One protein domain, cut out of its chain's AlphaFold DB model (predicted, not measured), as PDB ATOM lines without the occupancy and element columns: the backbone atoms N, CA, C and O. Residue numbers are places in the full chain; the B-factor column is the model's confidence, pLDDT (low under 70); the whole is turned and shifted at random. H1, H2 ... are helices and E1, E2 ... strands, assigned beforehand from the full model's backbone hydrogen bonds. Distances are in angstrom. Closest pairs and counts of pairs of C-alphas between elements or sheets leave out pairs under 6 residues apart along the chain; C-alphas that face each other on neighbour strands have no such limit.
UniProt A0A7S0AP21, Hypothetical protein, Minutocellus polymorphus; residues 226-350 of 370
ATOM      1  N   LYS A 226      58.109  12.374  15.732       86.25
ATOM      2  CA  LYS A 226      58.394  11.940  17.115       86.25
ATOM      3  C   LYS A 226      58.392  13.120  18.092       86.25
ATOM      4  O   LYS A 226      57.874  12.995  19.200       86.25
ATOM      5  N   ALA A 227      58.986  14.250  17.706       85.88
ATOM      6  CA  ALA A 227      59.074  15.432  18.560       85.88
ATOM      7  C   ALA A 227      57.703  16.096  18.768       85.88
ATOM      8  O   ALA A 227      57.354  16.432  19.902       85.88
ATOM      9  N   SER A 228      56.909  16.244  17.705       87.62
ATOM     10  CA  SER A 228      55.551  16.786  17.796       87.62
ATOM     11  C   SER A 228      54.611  15.844  18.549       87.62
ATOM     12  O   SER A 228      53.845  16.312  19.385       87.62
ATOM     13  N   ALA A 229      54.728  14.524  18.364       90.50
ATOM     14  CA  ALA A 229      53.972  13.536  19.133       90.50
ATOM     15  C   ALA A 229      54.306  13.588  20.633       90.50
ATOM     16  O   ALA A 229      53.404  13.531  21.466       90.50
ATOM     17  N   LEU A 230      55.585  13.750  20.998       91.94
ATOM     18  CA  LEU A 230      55.980  13.938  22.396       91.94
ATOM     19  C   LEU A 230      55.383  15.227  22.978       91.94
ATOM     20  O   LEU A 230      54.875  15.217  24.098       91.94
ATOM     21  N   MET A 231      55.412  16.325  22.220       89.94
ATOM     22  CA  MET A 231      54.794  17.584  22.638       89.94
ATOM     23  C   MET A 231      53.278  17.428  22.822       89.94
ATOM     24  O   MET A 231      52.743  17.859  23.844       89.94
ATOM     25  N   ALA A 232      52.603  16.757  21.885       92.56
ATOM     26  CA  ALA A 232      51.174  16.475  21.951       92.56
ATOM     27  C   ALA A 232      50.823  15.626  23.176       92.56
ATOM     28  O   ALA A 232      49.890  15.963  23.895       92.56
ATOM     29  N   MET A 233      51.611  14.587  23.471       94.44
ATOM     30  CA  MET A 233      51.448  13.750  24.664       94.44
ATOM     31  C   MET A 233      51.563  14.560  25.961       94.44
ATOM     32  O   MET A 233      50.747  14.394  26.864       94.44
ATOM     33  N   ILE A 234      52.550  15.459  26.057       94.69
ATOM     34  CA  ILE A 234      52.747  16.307  27.243       94.69
ATOM     35  C   ILE A 234      51.569  17.269  27.423       94.69
ATOM     36  O   ILE A 234      51.046  17.389  28.530       94.69
ATOM     37  N   VAL A 235      51.137  17.941  26.350       94.12
ATOM     38  CA  VAL A 235      49.992  18.863  26.395       94.12
ATOM     39  C   VAL A 235      48.703  18.112  26.715       94.12
ATOM     40  O   VAL A 235      47.939  18.563  27.561       94.12
ATOM     41  N   TRP A 236      48.476  16.951  26.103       95.56
ATOM     42  CA  TRP A 236      47.293  16.126  26.334       95.56
ATOM     43  C   TRP A 236      47.177  15.691  27.797       95.56
ATOM     44  O   TRP A 236      46.174  15.985  28.448       95.56
ATOM     45  N   VAL A 237      48.223  15.064  28.346       96.38
ATOM     46  CA  VAL A 237      48.222  14.588  29.738       96.38
ATOM     47  C   VAL A 237      48.223  15.755  30.728       96.38
ATOM     48  O   VAL A 237      47.509  15.715  31.728       96.38
ATOM     49  N   GLY A 238      48.983  16.819  30.447       96.19
ATOM     50  CA  GLY A 238      49.049  18.010  31.294       96.19
ATOM     51  C   GLY A 238      47.712  18.747  31.378       96.19
ATOM     52  O   GLY A 238      47.241  19.049  32.474       96.19
ATOM     53  N   CYS A 239      47.059  18.985  30.238       95.25
ATOM     54  CA  CYS A 239      45.738  19.609  30.202       95.25
ATOM     55  C   CYS A 239      44.671  18.710  30.830       95.25
ATOM     56  O   CYS A 239      43.826  19.223  31.555       95.25
ATOM     57  N   ALA A 240      44.726  17.390  30.626       96.75
ATOM     58  CA  ALA A 240      43.820  16.457  31.295       96.75
ATOM     59  C   ALA A 240      43.947  16.508  32.822       96.75
ATOM     60  O   ALA A 240      42.937  16.586  33.513       96.75
ATOM     61  N   ALA A 241      45.169  16.550  33.359       96.94
ATOM     62  CA  ALA A 241      45.371  16.706  34.796       96.94
ATOM     63  C   ALA A 241      44.811  18.041  35.321       96.94
ATOM     64  O   ALA A 241      44.173  18.067  36.372       96.94
ATOM     65  N   LEU A 242      45.001  19.143  34.586       96.19
ATOM     66  CA  LEU A 242      44.456  20.451  34.965       96.19
ATOM     67  C   LEU A 242      42.924  20.484  34.912       96.19
ATOM     68  O   LEU A 242      42.300  20.964  35.855       96.19
ATOM     69  N   PHE A 243      42.319  19.950  33.849       95.69
ATOM     70  CA  PHE A 243      40.864  19.829  33.742       95.69
ATOM     71  C   PHE A 243      40.294  18.961  34.858       95.69
ATOM     72  O   PHE A 243      39.322  19.363  35.482       95.69
ATOM     73  N   TYR A 244      40.925  17.831  35.173       95.62
ATOM     74  CA  TYR A 244      40.502  16.993  36.290       95.62
ATOM     75  C   TYR A 244      40.520  17.780  37.607       95.62
ATOM     76  O   TYR A 244      39.513  17.844  38.302       95.62
ATOM     77  N   ILE A 245      41.618  18.476  37.918       94.75
ATOM     78  CA  ILE A 245      41.737  19.248  39.164       94.75
ATOM     79  C   ILE A 245      40.693  20.374  39.246       94.75
ATOM     80  O   ILE A 245      40.122  20.589  40.317       94.75
ATOM     81  N   PHE A 246      40.452  21.096  38.149       94.12
ATOM     82  CA  PHE A 246      39.557  22.257  38.138       94.12
ATOM     83  C   PHE A 246      38.073  21.905  37.976       94.12
ATOM     84  O   PHE A 246      37.230  22.639  38.484       94.12
ATOM     85  N   GLU A 247      37.743  20.799  37.307       94.31
ATOM     86  CA  GLU A 247      36.370  20.473  36.903       94.31
ATOM     87  C   GLU A 247      35.771  19.253  37.618       94.31
ATOM     88  O   GLU A 247      34.554  19.082  37.565       94.31
ATOM     89  N   GLN A 248      36.557  18.445  38.348       91.81
ATOM     90  CA  GLN A 248      36.050  17.261  39.075       91.81
ATOM     91  C   GLN A 248      34.889  17.564  40.039       91.81
ATOM     92  O   GLN A 248      34.069  16.697  40.319       91.81
ATOM     93  N   ASN A 249      34.821  18.798  40.550       91.44
ATOM     94  CA  ASN A 249      33.793  19.259  41.485       91.44
ATOM     95  C   ASN A 249      32.881  20.338  40.883       91.44
ATOM     96  O   ASN A 249      32.144  20.989  41.620       91.44
ATOM     97  N   ASN A 250      32.925  20.556  39.565       91.69
ATOM     98  CA  ASN A 250      32.093  21.569  38.928       91.69
ATOM     99  C   ASN A 250      30.602  21.179  39.046       91.69
ATOM    100  O   ASN A 250      30.229  20.108  38.557       91.69
ATOM    101  N   PRO A 251      29.746  22.032  39.650       88.38
ATOM    102  CA  PRO A 251      28.318  21.752  39.783       88.38
ATOM    103  C   PRO A 251      27.598  21.629  38.433       88.38
ATOM    104  O   PRO A 251      26.638  20.876  38.346       88.38
ATOM    105  N   ASN A 252      28.085  22.269  37.363       89.50
ATOM    106  CA  ASN A 252      27.468  22.171  36.031       89.50
ATOM    107  C   ASN A 252      27.508  20.747  35.447       89.50
ATOM    108  O   ASN A 252      26.677  20.409  34.611       89.50
ATOM    109  N   PHE A 253      28.461  19.912  35.879       90.69
ATOM    110  CA  PHE A 253      28.594  18.514  35.443       90.69
ATOM    111  C   PHE A 253      28.128  17.514  36.512       90.69
ATOM    112  O   PHE A 253      28.447  16.325  36.441       90.69
ATOM    113  N   ARG A 254      27.393  17.988  37.522       90.69
ATOM    114  CA  ARG A 254      26.804  17.143  38.558       90.69
ATOM    115  C   ARG A 254      25.375  16.786  38.171       90.69
ATOM    116  O   ARG A 254      24.554  17.666  37.914       90.69
ATOM    117  N   GLU A 255      25.068  15.500  38.181       90.69
ATOM    118  CA  GLU A 255      23.701  15.006  38.076       90.69
ATOM    119  C   GLU A 255      23.251  14.476  39.435       90.69
ATOM    120  O   GLU A 255      23.982  13.762  40.126       90.69
ATOM    121  N   CYS A 256      22.039  14.854  39.831       90.69
ATOM    122  CA  CYS A 256      21.409  14.348  41.036       90.69
ATOM    123  C   CYS A 256      20.116  13.611  40.699       90.69
ATOM    124  O   CYS A 256      19.456  13.899  39.699       90.69
ATOM    125  N   ASP A 257      19.745  12.673  41.566       91.81
ATOM    126  CA  ASP A 257      18.460  11.986  41.490       91.81
ATOM    127  C   ASP A 257      17.293  13.000  41.474       91.81
ATOM    128  O   ASP A 257      17.347  13.991  42.208       91.81
ATOM    129  N   PRO A 258      16.205  12.758  40.714       88.81
ATOM    130  CA  PRO A 258      15.069  13.681  40.620       88.81
ATOM    131  C   PRO A 258      14.392  14.029  41.955       88.81
ATOM    132  O   PRO A 258      13.622  14.987  42.021       88.81
ATOM    133  N   SER A 259      14.633  13.251  43.018       88.06
ATOM    134  CA  SER A 259      14.152  13.548  44.372       88.06
ATOM    135  C   SER A 259      14.918  14.668  45.088       88.06
ATOM    136  O   SER A 259      14.444  15.146  46.119       88.06
ATOM    137  N   VAL A 260      16.082  15.080  44.579       87.06
ATOM    138  CA  VAL A 260      16.908  16.155  45.144       87.06
ATOM    139  C   VAL A 260      16.588  17.470  44.420       87.06
ATOM    140  O   VAL A 260      16.661  17.519  43.190       87.06
ATOM    141  N   PRO A 261      16.239  18.557  45.132       87.88
ATOM    142  CA  PRO A 261      16.030  19.853  44.493       87.88
ATOM    143  C   PRO A 261      17.343  20.363  43.877       87.88
ATOM    144  O   PRO A 261      18.409  20.214  44.467       87.88
ATOM    145  N   LEU A 262      17.286  20.982  42.694       85.62
ATOM    146  CA  LEU A 262      18.489  21.506  42.025       85.62
ATOM    147  C   LEU A 262      19.096  22.704  42.774       85.62
ATOM    148  O   LEU A 262      20.314  22.777  42.930       85.62
ATOM    149  N   PHE A 263      18.234  23.594  43.269       84.69
ATOM    150  CA  PHE A 263      18.583  24.766  44.072       84.69
ATOM    151  C   PHE A 263      17.808  24.719  45.385       84.69
ATOM    152  O   PHE A 263      16.601  24.454  45.381       84.69
ATOM    153  N   GLY A 264      18.504  24.956  46.489       82.56
ATOM    154  CA  GLY A 264      17.967  24.844  47.831       82.56
ATOM    155  C   GLY A 264      17.633  26.171  48.498       82.56
ATOM    156  O   GLY A 264      17.739  27.256  47.926       82.56
ATOM    157  N   THR A 265      17.229  26.062  49.758       80.62
ATOM    158  CA  THR A 265      17.143  27.183  50.705       80.62
ATOM    159  C   THR A 265      18.158  26.965  51.827       80.62
ATOM    160  O   THR A 265      18.733  25.889  51.934       80.62
ATOM    161  N   GLU A 266      18.379  27.959  52.691       75.88
ATOM    162  CA  GLU A 266      19.403  27.908  53.752       75.88
ATOM    163  C   GLU A 266      19.314  26.662  54.664       75.88
ATOM    164  O   GLU A 266      20.332  26.207  55.174       75.88
ATOM    165  N   ASN A 267      18.120  26.075  54.826       79.88
ATOM    166  CA  ASN A 267      17.902  24.870  55.637       79.88
ATOM    167  C   ASN A 267      17.876  23.558  54.831       79.88
ATOM    168  O   ASN A 267      18.049  22.496  55.422       79.88
ATOM    169  N   ASP A 268      17.667  23.629  53.515       83.75
ATOM    170  CA  ASP A 268      17.540  22.480  52.612       83.75
ATOM    171  C   ASP A 268      18.352  22.770  51.336       83.75
ATOM    172  O   ASP A 268      17.782  23.290  50.369       83.75
ATOM    173  N   PRO A 269      19.675  22.517  51.335       88.25
ATOM    174  CA  PRO A 269      20.547  22.796  50.195       88.25
ATOM    175  C   PRO A 269      20.228  21.886  49.003       88.25
ATOM    176  O   PRO A 269      19.945  20.698  49.153       88.25
ATOM    177  N   GLY A 270      20.285  22.450  47.800       87.88
ATOM    178  CA  GLY A 270      20.073  21.745  46.546       87.88
ATOM    179  C   GLY A 270      21.349  21.114  45.992       87.88
ATOM    180  O   GLY A 270      22.459  21.365  46.458       87.88
ATOM    181  N   CYS A 271      21.193  20.308  44.944       87.31
ATOM    182  CA  CYS A 271      22.267  19.581  44.264       87.31
ATOM    183  C   CYS A 271      23.480  20.461  43.900       87.31
ATOM    184  O   CYS A 271      24.627  20.024  44.032       87.31
ATOM    185  N   TYR A 272      23.238  21.701  43.460       88.44
ATOM    186  CA  TYR A 272      24.280  22.628  43.007       88.44
ATOM    187  C   TYR A 272      24.840  23.543  44.099       88.44
ATOM    188  O   TYR A 272      25.816  24.247  43.843       88.44
ATOM    189  N   ASP A 273      24.283  23.503  45.311       88.75
ATOM    190  CA  ASP A 273      24.721  24.360  46.419       88.75
ATOM    191  C   ASP A 273      25.972  23.804  47.127       88.75
ATOM    192  O   ASP A 273      26.690  24.539  47.805       88.75
ATOM    193  N   PHE A 274      26.271  22.511  46.945       88.62
ATOM    194  CA  PHE A 274      27.457  21.863  47.513       88.62
ATOM    195  C   PHE A 274      28.722  22.149  46.697       88.62
ATOM    196  O   PHE A 274      28.723  22.030  45.465       88.62
ATOM    197  N   ALA A 275      29.833  22.421  47.386       87.00
ATOM    198  CA  ALA A 275      31.116  22.697  46.746       87.00
ATOM    199  C   ALA A 275      31.718  21.446  46.090       87.00
ATOM    200  O   ALA A 275      32.345  21.555  45.039       87.00
ATOM    201  N   THR A 276      31.500  20.256  46.661       90.50
ATOM    202  CA  THR A 276      31.984  18.984  46.096       90.50
ATOM    203  C   THR A 276      30.876  17.943  45.939       90.50
ATOM    204  O   THR A 276      29.871  17.943  46.651       90.50
ATOM    205  N   THR A 277      31.063  17.009  45.000       88.12
ATOM    206  CA  THR A 277      30.106  15.905  44.791       88.12
ATOM    207  C   THR A 277      30.143  14.903  45.955       88.12
ATOM    208  O   THR A 277      29.148  14.234  46.233       88.12
ATOM    209  N   THR A 278      31.257  14.835  46.691       89.06
ATOM    210  CA  THR A 278      31.368  14.049  47.928       89.06
ATOM    211  C   THR A 278      30.504  14.634  49.044       89.06
ATOM    212  O   THR A 278      29.714  13.893  49.613       89.06
ATOM    213  N   GLU A 279      30.561  15.947  49.294       90.12
ATOM    214  CA  GLU A 279      29.701  16.620  50.288       90.12
ATOM    215  C   GLU A 279      28.209  16.454  49.961       90.12
ATOM    216  O   GLU A 279      27.401  16.169  50.844       90.12
ATOM    217  N   CYS A 280      27.842  16.550  48.678       89.94
ATOM    218  CA  CYS A 280      26.474  16.280  48.225       89.94
ATOM    219  C   CYS A 280      26.033  14.854  48.583       89.94
ATOM    220  O   CYS A 280      24.925  14.651  49.075       89.94
ATOM    221  N   ASN A 281      26.914  13.865  48.398       90.75
ATOM    222  CA  ASN A 281      26.638  12.478  48.766       90.75
ATOM    223  C   ASN A 281      26.653  12.222  50.278       90.75
ATOM    224  O   ASN A 281      26.031  11.264  50.724       90.75
ATOM    225  N   GLU A 282      27.331  13.037  51.083       91.88
ATOM    226  CA  GLU A 282      27.239  12.933  52.544       91.88
ATOM    227  C   GLU A 282      25.849  13.347  53.046       91.88
ATOM    228  O   GLU A 282      25.310  12.712  53.952       91.88
ATOM    229  N   PHE A 283      25.240  14.367  52.428       90.50
ATOM    230  CA  PHE A 283      23.886  14.816  52.762       90.50
ATOM    231  C   PHE A 283      22.798  13.952  52.098       90.50
ATOM    232  O   PHE A 283      21.822  13.555  52.739       90.50
ATOM    233  N   TYR A 284      22.980  13.616  50.819       89.88
ATOM    234  CA  TYR A 284      22.093  12.769  50.024       89.88
ATOM    235  C   TYR A 284      22.821  11.486  49.573       89.88
ATOM    236  O   TYR A 284      23.332  11.422  48.452       89.88
ATOM    237  N   PRO A 285      22.851  10.431  50.410       90.94
ATOM    238  CA  PRO A 285      23.672   9.245  50.172       90.94
ATOM    239  C   PRO A 285      23.337   8.543  48.857       90.94
ATOM    240  O   PRO A 285      22.237   8.019  48.680       90.94
ATOM    241  N   GLY A 286      24.319   8.520  47.950       88.88
ATOM    242  CA  GLY A 286      24.245   7.836  46.658       88.88
ATOM    243  C   GLY A 286      23.335   8.510  45.632       88.88
ATOM    244  O   GLY A 286      22.967   7.869  44.651       88.88
ATOM    245  N   LYS A 287      22.945   9.771  45.859       91.12
ATOM    246  CA  LYS A 287      22.038  10.507  44.968       91.12
ATOM    247  C   LYS A 287      22.729  11.550  44.100       91.12
ATOM    248  O   LYS A 287      22.047  12.128  43.262       91.12
ATOM    249  N   CYS A 288      24.022  11.804  44.294       90.81
ATOM    250  CA  CYS A 288      24.782  12.763  43.497       90.81
ATOM    251  C   CYS A 288      25.900  12.036  42.742       90.81
ATOM    252  O   CYS A 288      26.687  11.299  43.338       90.81
ATOM    253  N   SER A 289      26.025  12.255  41.439       91.12
ATOM    254  CA  SER A 289      27.115  11.716  40.626       91.12
ATOM    255  C   SER A 289      27.689  12.794  39.717       91.12
ATOM    256  O   SER A 289      27.039  13.786  39.392       91.12
ATOM    257  N   GLN A 290      28.951  12.615  39.337       90.81
ATOM    258  CA  GLN A 290      29.609  13.487  38.375       90.81
ATOM    259  C   GLN A 290      29.561  12.826  36.998       90.81
ATOM    260  O   GLN A 290      29.955  11.668  36.867       90.81
ATOM    261  N   THR A 291      29.094  13.546  35.979       90.12
ATOM    262  CA  THR A 291      28.985  13.022  34.608       90.12
ATOM    263  C   THR A 291      30.265  13.192  33.801       90.12
ATOM    264  O   THR A 291      30.531  12.412  32.889       90.12
ATOM    265  N   ALA A 292      31.075  14.195  34.145       90.88
ATOM    266  CA  ALA A 292      32.326  14.510  33.470       90.88
ATOM    267  C   ALA A 292      33.446  14.800  34.474       90.88
ATOM    268  O   ALA A 292      33.205  15.341  35.548       90.88
ATOM    269  N   PHE A 293      34.687  14.485  34.100       92.00
ATOM    270  CA  PHE A 293      35.871  14.702  34.943       92.00
ATOM    271  C   PHE A 293      35.851  13.932  36.277       92.00
ATOM    272  O   PHE A 293      36.478  14.352  37.246       92.00
ATOM    273  N   SER A 294      35.150  12.792  36.337       90.94
ATOM    274  CA  SER A 294      35.058  11.935  37.533       90.94
ATOM    275  C   SER A 294      36.390  11.288  37.909       90.94
ATOM    276  O   SER A 294      36.700  11.097  39.084       90.94
ATOM    277  N   ASP A 295      37.193  10.956  36.904       93.75
ATOM    278  CA  ASP A 295      38.463  10.261  37.037       93.75
ATOM    279  C   ASP A 295      39.438  10.726  35.948       93.75
ATOM    280  O   ASP A 295      39.068  11.341  34.942       93.75
ATOM    281  N   LEU A 296      40.725  10.462  36.165       94.12
ATOM    282  CA  LEU A 296      41.760  10.911  35.241       94.12
ATOM    283  C   LEU A 296      41.677  10.217  33.862       94.12
ATOM    284  O   LEU A 296      41.801  10.924  32.862       94.12
ATOM    285  N   PRO A 297      41.445   8.892  33.747       95.44
ATOM    286  CA  PRO A 297      41.244   8.237  32.449       95.44
ATOM    287  C   PRO A 297      40.070   8.788  31.629       95.44
ATOM    288  O   PRO A 297      40.241   9.055  30.438       95.44
ATOM    289  N   SER A 298      38.903   9.010  32.240       93.31
ATOM    290  CA  SER A 298      37.754   9.612  31.548       93.31
ATOM    291  C   SER A 298      38.048  11.048  31.114       93.31
ATOM    292  O   SER A 298      37.717  11.448  29.996       93.31
ATOM    293  N   THR A 299      38.772  11.805  31.942       95.56
ATOM    294  CA  THR A 299      39.243  13.149  31.590       95.56
ATOM    295  C   THR A 299      40.226  13.134  30.418       95.56
ATOM    296  O   THR A 299      40.120  13.966  29.522       95.56
ATOM    297  N   LEU A 300      41.170  12.186  30.386       96.19
ATOM    298  CA  LEU A 300      42.105  12.020  29.268       96.19
ATOM    299  C   LEU A 300      41.356  11.785  27.954       96.19
ATOM    300  O   LEU A 300      41.694  12.403  26.945       96.19
ATOM    301  N   PHE A 301      40.318  10.948  27.971       94.81
ATOM    302  CA  PHE A 301      39.466  10.731  26.805       94.81
ATOM    303  C   PHE A 301      38.764  12.024  26.357       94.81
ATOM    304  O   PHE A 301      38.864  12.398  25.191       94.81
ATOM    305  N   LEU A 302      38.133  12.758  27.281       93.50
ATOM    306  CA  LEU A 302      37.467  14.033  26.976       93.50
ATOM    307  C   LEU A 302      38.434  15.068  26.384       93.50
ATOM    308  O   LEU A 302      38.130  15.700  25.376       93.50
ATOM    309  N   VAL A 303      39.628  15.212  26.962       94.44
ATOM    310  CA  VAL A 303      40.631  16.163  26.462       94.44
ATOM    311  C   VAL A 303      41.189  15.748  25.103       94.44
ATOM    312  O   VAL A 303      41.509  16.628  24.309       94.44
ATOM    313  N   ALA A 304      41.268  14.450  24.785       93.50
ATOM    314  CA  ALA A 304      41.633  14.007  23.436       93.50
ATOM    315  C   ALA A 304      40.606  14.481  22.390       93.50
ATOM    316  O   ALA A 304      40.991  14.976  21.331       93.50
ATOM    317  N   VAL A 305      39.312  14.406  22.719       92.19
ATOM    318  CA  VAL A 305      38.217  14.907  21.871       92.19
ATOM    319  C   VAL A 305      38.289  16.433  21.724       92.19
ATOM    320  O   VAL A 305      38.234  16.946  20.606       92.19
ATOM    321  N   PHE A 306      38.523  17.164  22.821       91.88
ATOM    322  CA  PHE A 306      38.694  18.625  22.777       91.88
ATOM    323  C   PHE A 306      39.913  19.055  21.958       91.88
ATOM    324  O   PHE A 306      39.854  20.062  21.253       91.88
ATOM    325  N   LEU A 307      41.015  18.297  22.024       90.31
ATOM    326  CA  LEU A 307      42.223  18.572  21.246       90.31
ATOM    327  C   LEU A 307      41.933  18.472  19.741       90.31
ATOM    328  O   LEU A 307      42.377  19.335  18.990       90.31
ATOM    329  N   GLN A 308      41.127  17.492  19.318       87.38
ATOM    330  CA  GLN A 308      40.662  17.347  17.932       87.38
ATOM    331  C   GLN A 308      39.743  18.502  17.476       87.38
ATOM    332  O   GLN A 308      39.544  18.694  16.277       87.38
ATOM    333  N   GLY A 309      39.232  19.308  18.412       86.62
ATOM    334  CA  GLY A 309      38.388  20.472  18.147       86.62
ATOM    335  C   GLY A 309      36.889  20.218  18.310       86.62
ATOM    336  O   GLY A 309      36.098  21.120  18.045       86.62
ATOM    337  N   GLU A 310      36.499  19.028  18.767       89.38
ATOM    338  CA  GLU A 310      35.111  18.681  19.069       89.38
ATOM    339  C   GLU A 310      34.798  19.043  20.523       89.38
ATOM    340  O   GLU A 310      35.431  18.536  21.446       89.38
ATOM    341  N   TRP A 311      33.818  19.918  20.755       87.81
ATOM    342  CA  TRP A 311      33.469  20.402  22.096       87.81
ATOM    343  C   TRP A 311      32.089  19.895  22.513       87.81
ATOM    344  O   TRP A 311      31.077  20.543  22.267       87.81
ATOM    345  N   GLY A 312      32.055  18.725  23.158       83.62
ATOM    346  CA  GLY A 312      30.823  18.148  23.713       83.62
ATOM    347  C   GLY A 312      30.392  18.738  25.065       83.62
ATOM    348  O   GLY A 312      29.235  18.598  25.446       83.62
ATOM    349  N   LEU A 313      31.303  19.405  25.783       88.12
ATOM    350  CA  LEU A 313      31.055  20.057  27.074       88.12
ATOM    351  C   LEU A 313      31.608  21.483  27.029       88.12
ATOM    352  O   LEU A 313      32.746  21.684  26.603       88.12
ATOM    353  N   THR A 314      30.818  22.465  27.467       87.25
ATOM    354  CA  THR A 314      31.181  23.895  27.372       87.25
ATOM    355  C   THR A 314      31.082  24.661  28.692       87.25
ATOM    356  O   THR A 314      31.626  25.761  28.803       87.25
ATOM    357  N   ASP A 315      30.451  24.087  29.719       90.38
ATOM    358  CA  ASP A 315      30.129  24.770  30.979       90.38
ATOM    359  C   ASP A 315      31.256  24.714  32.023       90.38
ATOM    360  O   ASP A 315      31.042  24.440  33.206       90.38
ATOM    361  N   PHE A 316      32.478  25.016  31.582       93.25
ATOM    362  CA  PHE A 316      33.671  25.018  32.426       93.25
ATOM    363  C   PHE A 316      33.676  26.154  33.451       93.25
ATOM    364  O   PHE A 316      33.197  27.271  33.188       93.25
ATOM    365  N   THR A 317      34.323  25.892  34.586       93.69
ATOM    366  CA  THR A 317      34.658  26.912  35.582       93.69
ATOM    367  C   THR A 317      35.630  27.946  35.007       93.69
ATOM    368  O   THR A 317      36.250  27.747  33.964       93.69
ATOM    369  N   TRP A 318      35.802  29.083  35.686       92.31
ATOM    370  CA  TRP A 318      36.755  30.107  35.245       92.31
ATOM    371  C   TRP A 318      38.190  29.581  35.006       92.31
ATOM    372  O   TRP A 318      38.722  29.845  33.924       92.31
ATOM    373  N   PRO A 319      38.821  28.813  35.923       93.75
ATOM    374  CA  PRO A 319      40.137  28.237  35.647       93.75
ATOM    375  C   PRO A 319      40.098  27.202  34.513       93.75
ATOM    376  O   PRO A 319      41.001  27.200  33.676       93.75
ATOM    377  N   GLY A 320      39.038  26.394  34.397       93.25
ATOM    378  CA  GLY A 320      38.865  25.476  33.265       93.25
ATOM    379  C   GLY A 320      38.751  26.189  31.916       93.25
ATOM    380  O   GLY A 320      39.321  25.735  30.925       93.25
ATOM    381  N   ARG A 321      38.115  27.366  31.865       94.19
ATOM    382  CA  ARG A 321      38.056  28.205  30.653       94.19
ATOM    383  C   ARG A 321      39.438  28.682  30.212       94.19
ATOM    384  O   ARG A 321      39.686  28.760  29.013       94.19
ATOM    385  N   LEU A 322      40.352  28.967  31.143       95.06
ATOM    386  CA  LEU A 322      41.735  29.313  30.793       95.06
ATOM    387  C   LEU A 322      42.482  28.120  30.191       95.06
ATOM    388  O   LEU A 322      43.183  28.281  29.191       95.06
ATOM    389  N   VAL A 323      42.296  26.923  30.755       94.56
ATOM    390  CA  VAL A 323      42.867  25.685  30.195       94.56
ATOM    391  C   VAL A 323      42.292  25.413  28.805       94.56
ATOM    392  O   VAL A 323      43.045  25.095  27.892       94.56
ATOM    393  N   CYS A 324      40.988  25.623  28.610       92.75
ATOM    394  CA  CYS A 324      40.319  25.544  27.310       92.75
ATOM    395  C   CYS A 324      40.938  26.512  26.287       92.75
ATOM    396  O   CYS A 324      41.336  26.082  25.207       92.75
ATOM    397  N   MET A 325      41.104  27.795  26.633       92.25
ATOM    398  CA  MET A 325      41.736  28.781  25.744       92.25
ATOM    399  C   MET A 325      43.162  28.376  25.356       92.25
ATOM    400  O   MET A 325      43.532  28.469  24.185       92.25
ATOM    401  N   PHE A 326      43.952  27.901  26.322       93.38
ATOM    402  CA  PHE A 326      45.290  27.382  26.058       93.38
ATOM    403  C   PHE A 326      45.249  26.161  25.130       93.38
ATOM    404  O   PHE A 326      45.993  26.124  24.151       93.38
ATOM    405  N   LEU A 327      44.361  25.198  25.392       92.50
ATOM    406  CA  LEU A 327      44.214  23.979  24.597       92.50
ATOM    407  C   LEU A 327      43.820  24.291  23.149       92.50
ATOM    408  O   LEU A 327      44.381  23.689  22.243       92.50
ATOM    409  N   CYS A 328      42.930  25.259  22.916       90.12
ATOM    410  CA  CYS A 328      42.562  25.704  21.570       90.12
ATOM    411  C   CYS A 328      43.776  26.212  20.778       90.12
ATOM    412  O   CYS A 328      43.963  25.845  19.620       90.12
ATOM    413  N   VAL A 329      44.621  27.044  21.395       89.75
ATOM    414  CA  VAL A 329      45.821  27.592  20.737       89.75
ATOM    415  C   VAL A 329      46.886  26.511  20.552       89.75
ATOM    416  O   VAL A 329      47.454  26.376  19.467       89.75
ATOM    417  N   ALA A 330      47.140  25.721  21.596       89.38
ATOM    418  CA  ALA A 330      48.113  24.637  21.569       89.38
ATOM    419  C   ALA A 330      47.724  23.559  20.548       89.38
ATOM    420  O   ALA A 330      48.580  23.112  19.793       89.38
ATOM    421  N   GLY A 331      46.443  23.189  20.471       88.06
ATOM    422  CA  GLY A 331      45.909  22.219  19.516       88.06
ATOM    423  C   GLY A 331      46.175  22.628  18.069       88.06
ATOM    424  O   GLY A 331      46.715  21.831  17.306       88.06
ATOM    425  N   ILE A 332      45.913  23.892  17.709       87.19
ATOM    426  CA  ILE A 332      46.212  24.407  16.359       87.19
ATOM    427  C   ILE A 332      47.694  24.207  16.019       87.19
ATOM    428  O   ILE A 332      48.007  23.676  14.956       87.19
ATOM    429  N   GLY A 333      48.605  24.585  16.922       84.44
ATOM    430  CA  GLY A 333      50.042  24.396  16.711       84.44
ATOM    431  C   GLY A 333      50.440  22.920  16.614       84.44
ATOM    432  O   GLY A 333      51.179  22.535  15.710       84.44
ATOM    433  N   LEU A 334      49.910  22.080  17.505       88.38
ATOM    434  CA  LEU A 334      50.226  20.653  17.580       88.38
ATOM    435  C   LEU A 334      49.819  19.876  16.328       88.38
ATOM    436  O   LEU A 334      50.559  18.978  15.935       88.38
ATOM    437  N   TYR A 335      48.689  20.211  15.697       87.38
ATOM    438  CA  TYR A 335      48.274  19.583  14.438       87.38
ATOM    439  C   TYR A 335      48.922  20.226  13.210       87.38
ATOM    440  O   TYR A 335      49.228  19.519  12.252       87.38
ATOM    441  N   ALA A 336      49.177  21.537  13.226       86.62
ATOM    442  CA  ALA A 336      49.788  22.232  12.094       86.62
ATOM    443  C   ALA A 336      51.222  21.760  11.813       86.62
ATOM    444  O   ALA A 336      51.580  21.560  10.656       86.62
ATOM    445  N   ILE A 337      52.024  21.539  12.861       85.62
ATOM    446  CA  ILE A 337      53.433  21.126  12.749       85.62
ATOM    447  C   ILE A 337      53.623  19.807  11.970       85.62
ATOM    448  O   ILE A 337      54.343  19.814  10.971       85.62
ATOM    449  N   PRO A 338      53.030  18.664  12.381       86.62
ATOM    450  CA  PRO A 338      53.221  17.400  11.677       86.62
ATOM    451  C   PRO A 338      52.644  17.442  10.260       86.62
ATOM    452  O   PRO A 338      53.231  16.864   9.353       86.62
ATOM    453  N   VAL A 339      51.524  18.145  10.058       86.81
ATOM    454  CA  VAL A 339      50.894  18.275   8.740       86.81
ATOM    455  C   VAL A 339      51.772  19.089   7.785       86.81
ATOM    456  O   VAL A 339      52.003  18.645   6.667       86.81
ATOM    457  N   GLY A 340      52.303  20.235   8.220       84.88
ATOM    458  CA  GLY A 340      53.194  21.064   7.404       84.88
ATOM    459  C   GLY A 340      54.479  20.338   7.010       84.88
ATOM    460  O   GLY A 340      54.784  20.244   5.829       84.88
ATOM    461  N   CYS A 341      55.149  19.702   7.974       82.19
ATOM    462  CA  CYS A 341      56.369  18.935   7.705       82.19
ATOM    463  C   CYS A 341      56.140  17.777   6.714       82.19
ATOM    464  O   CYS A 341      57.002  17.494   5.877       82.19
ATOM    465  N   LEU A 342      54.973  17.117   6.775       84.25
ATOM    466  CA  LEU A 342      54.595  16.112   5.781       84.25
ATOM    467  C   LEU A 342      54.429  16.737   4.392       84.25
ATOM    468  O   LEU A 342      54.945  16.173   3.433       84.25
ATOM    469  N   PHE A 343      53.760  17.889   4.267       83.81
ATOM    470  CA  PHE A 343      53.610  18.586   2.982       83.81
ATOM    471  C   PHE A 343      54.953  19.003   2.374       83.81
ATOM    472  O   PHE A 343      55.170  18.741   1.190       83.81
ATOM    473  N   ASP A 344      55.861  19.560   3.176       80.25
ATOM    474  CA  ASP A 344      57.210  19.945   2.733       80.25
ATOM    475  C   ASP A 344      57.971  18.715   2.204       80.25
ATOM    476  O   ASP A 344      58.529  18.709   1.103       80.25
ATOM    477  N   SER A 345      57.891  17.603   2.941       80.12
ATOM    478  CA  SER A 345      58.522  16.333   2.565       80.12
ATOM    479  C   SER A 345      57.891  15.707   1.311       80.12
ATOM    480  O   SER A 345      58.601  15.147   0.474       80.12
ATOM    481  N   PHE A 346      56.568  15.818   1.134       81.56
ATOM    482  CA  PHE A 346      55.885  15.421  -0.103       81.56
ATOM    483  C   PHE A 346      56.356  16.258  -1.297       81.56
ATOM    484  O   PHE A 346      56.606  15.689  -2.361       81.56
ATOM    485  N   GLY A 347      56.512  17.574  -1.121       75.81
ATOM    486  CA  GLY A 347      57.049  18.474  -2.142       75.81
ATOM    487  C   GLY A 347      58.446  18.055  -2.601       75.81
ATOM    488  O   GLY A 347      58.683  17.939  -3.806       75.81
ATOM    489  N   ALA A 348      59.325  17.722  -1.652       75.75
ATOM    490  CA  ALA A 348      60.673  17.231  -1.932       75.75
ATOM    491  C   ALA A 348      60.677  15.880  -2.677       75.75
ATOM    492  O   ALA A 348      61.389  15.709  -3.662       75.75
ATOM    493  N   VAL A 349      59.851  14.913  -2.258       73.06
ATOM    494  CA  VAL A 349      59.802  13.568  -2.873       73.06
ATOM    495  C   VAL A 349      59.182  13.573  -4.274       73.06
ATOM    496  O   VAL A 349      59.527  12.723  -5.101       73.06
ATOM    497  N   LEU A 350      58.258  14.498  -4.543       75.06
ATOM    498  CA  LEU A 350      57.619  14.657  -5.851       75.06
ATOM    499  C   LEU A 350      58.411  15.568  -6.804       75.06
ATOM    500  O   LEU A 350      58.009  15.695  -7.957       75.06
TER     501      LEU A 350
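What this domain is: This is residues 226 to 350 of the 370 residues of the protein "Hypothetical protein" of Minutocellus polymorphus (UniProt A0A7S0AP21). A long rod: helices H1 and H4 run side by side in opposite directions, H3 crosses both at a steep angle, and the end of H4, residues 339 to 349, sticks out at one end. At the other end is a small head made of the short strand pair E1 and E2, helix H2 and the loop of residues 257 to 276. The printed part has 125 residues, with four named helices and two named strands in the order H1 E1 H2 E2 H3 H4; the sheet, E1 - E2, is antiparallel and the class is mostly helix. It is loose, with a radius of gyration of the C-alphas of 19.4 A and spans of 73 by 21 by 20 A.

How they stand to each other: H1, residues 226 to 247, touches H4, residues 318 to 349, at a shallow tilt of 13 degrees, opposite ways; their closest C-alphas, of Phe 246 and Gly 320, are 5.9 A apart. With residues 236 to 244 alone H1 touches H3, residues 296 to 308, at a steep tilt of 59 degrees, closest at Ala 240 and Leu 300, C-alphas 5.2 A apart. E1, residues 254 to 256, and E2, residues 288 to 290, are antiparallel at 151 degrees; N 255 and O 289 are within hydrogen-bond range at 2.9 A. The closest C-alphas of H2, residues 277 to 283, and E2 are those of Asn 281 and Cys 288, 5.6 A apart. H2 is apart from H1, H3 and H4. H3 touches H4 with residues 306 to 308 alone, at a steep tilt of 56 degrees, closest at Leu 307 and Gly 331, C-alphas 5.5 A apart. Each O i to N i+4 pair is within range in H1, H2 and H3, and 27 of 28 in H4.

Where its parts are: H1 begins at C-alpha 226 (58.394, 11.940, 17.115) and measures 30.8 A from first to last C-alpha. H3 measures 18.5 A. H4 measures 47.5 A and ends at C-alpha 349 (59.802, 13.568, -2.873).

The domain as a whole: The C-alphas farthest apart, of Asn 267 and Leu 350, are 73.9 A apart. The printed part has no cut, the link E1 to H2 is long, and no printed residue has a pLDDT under 70.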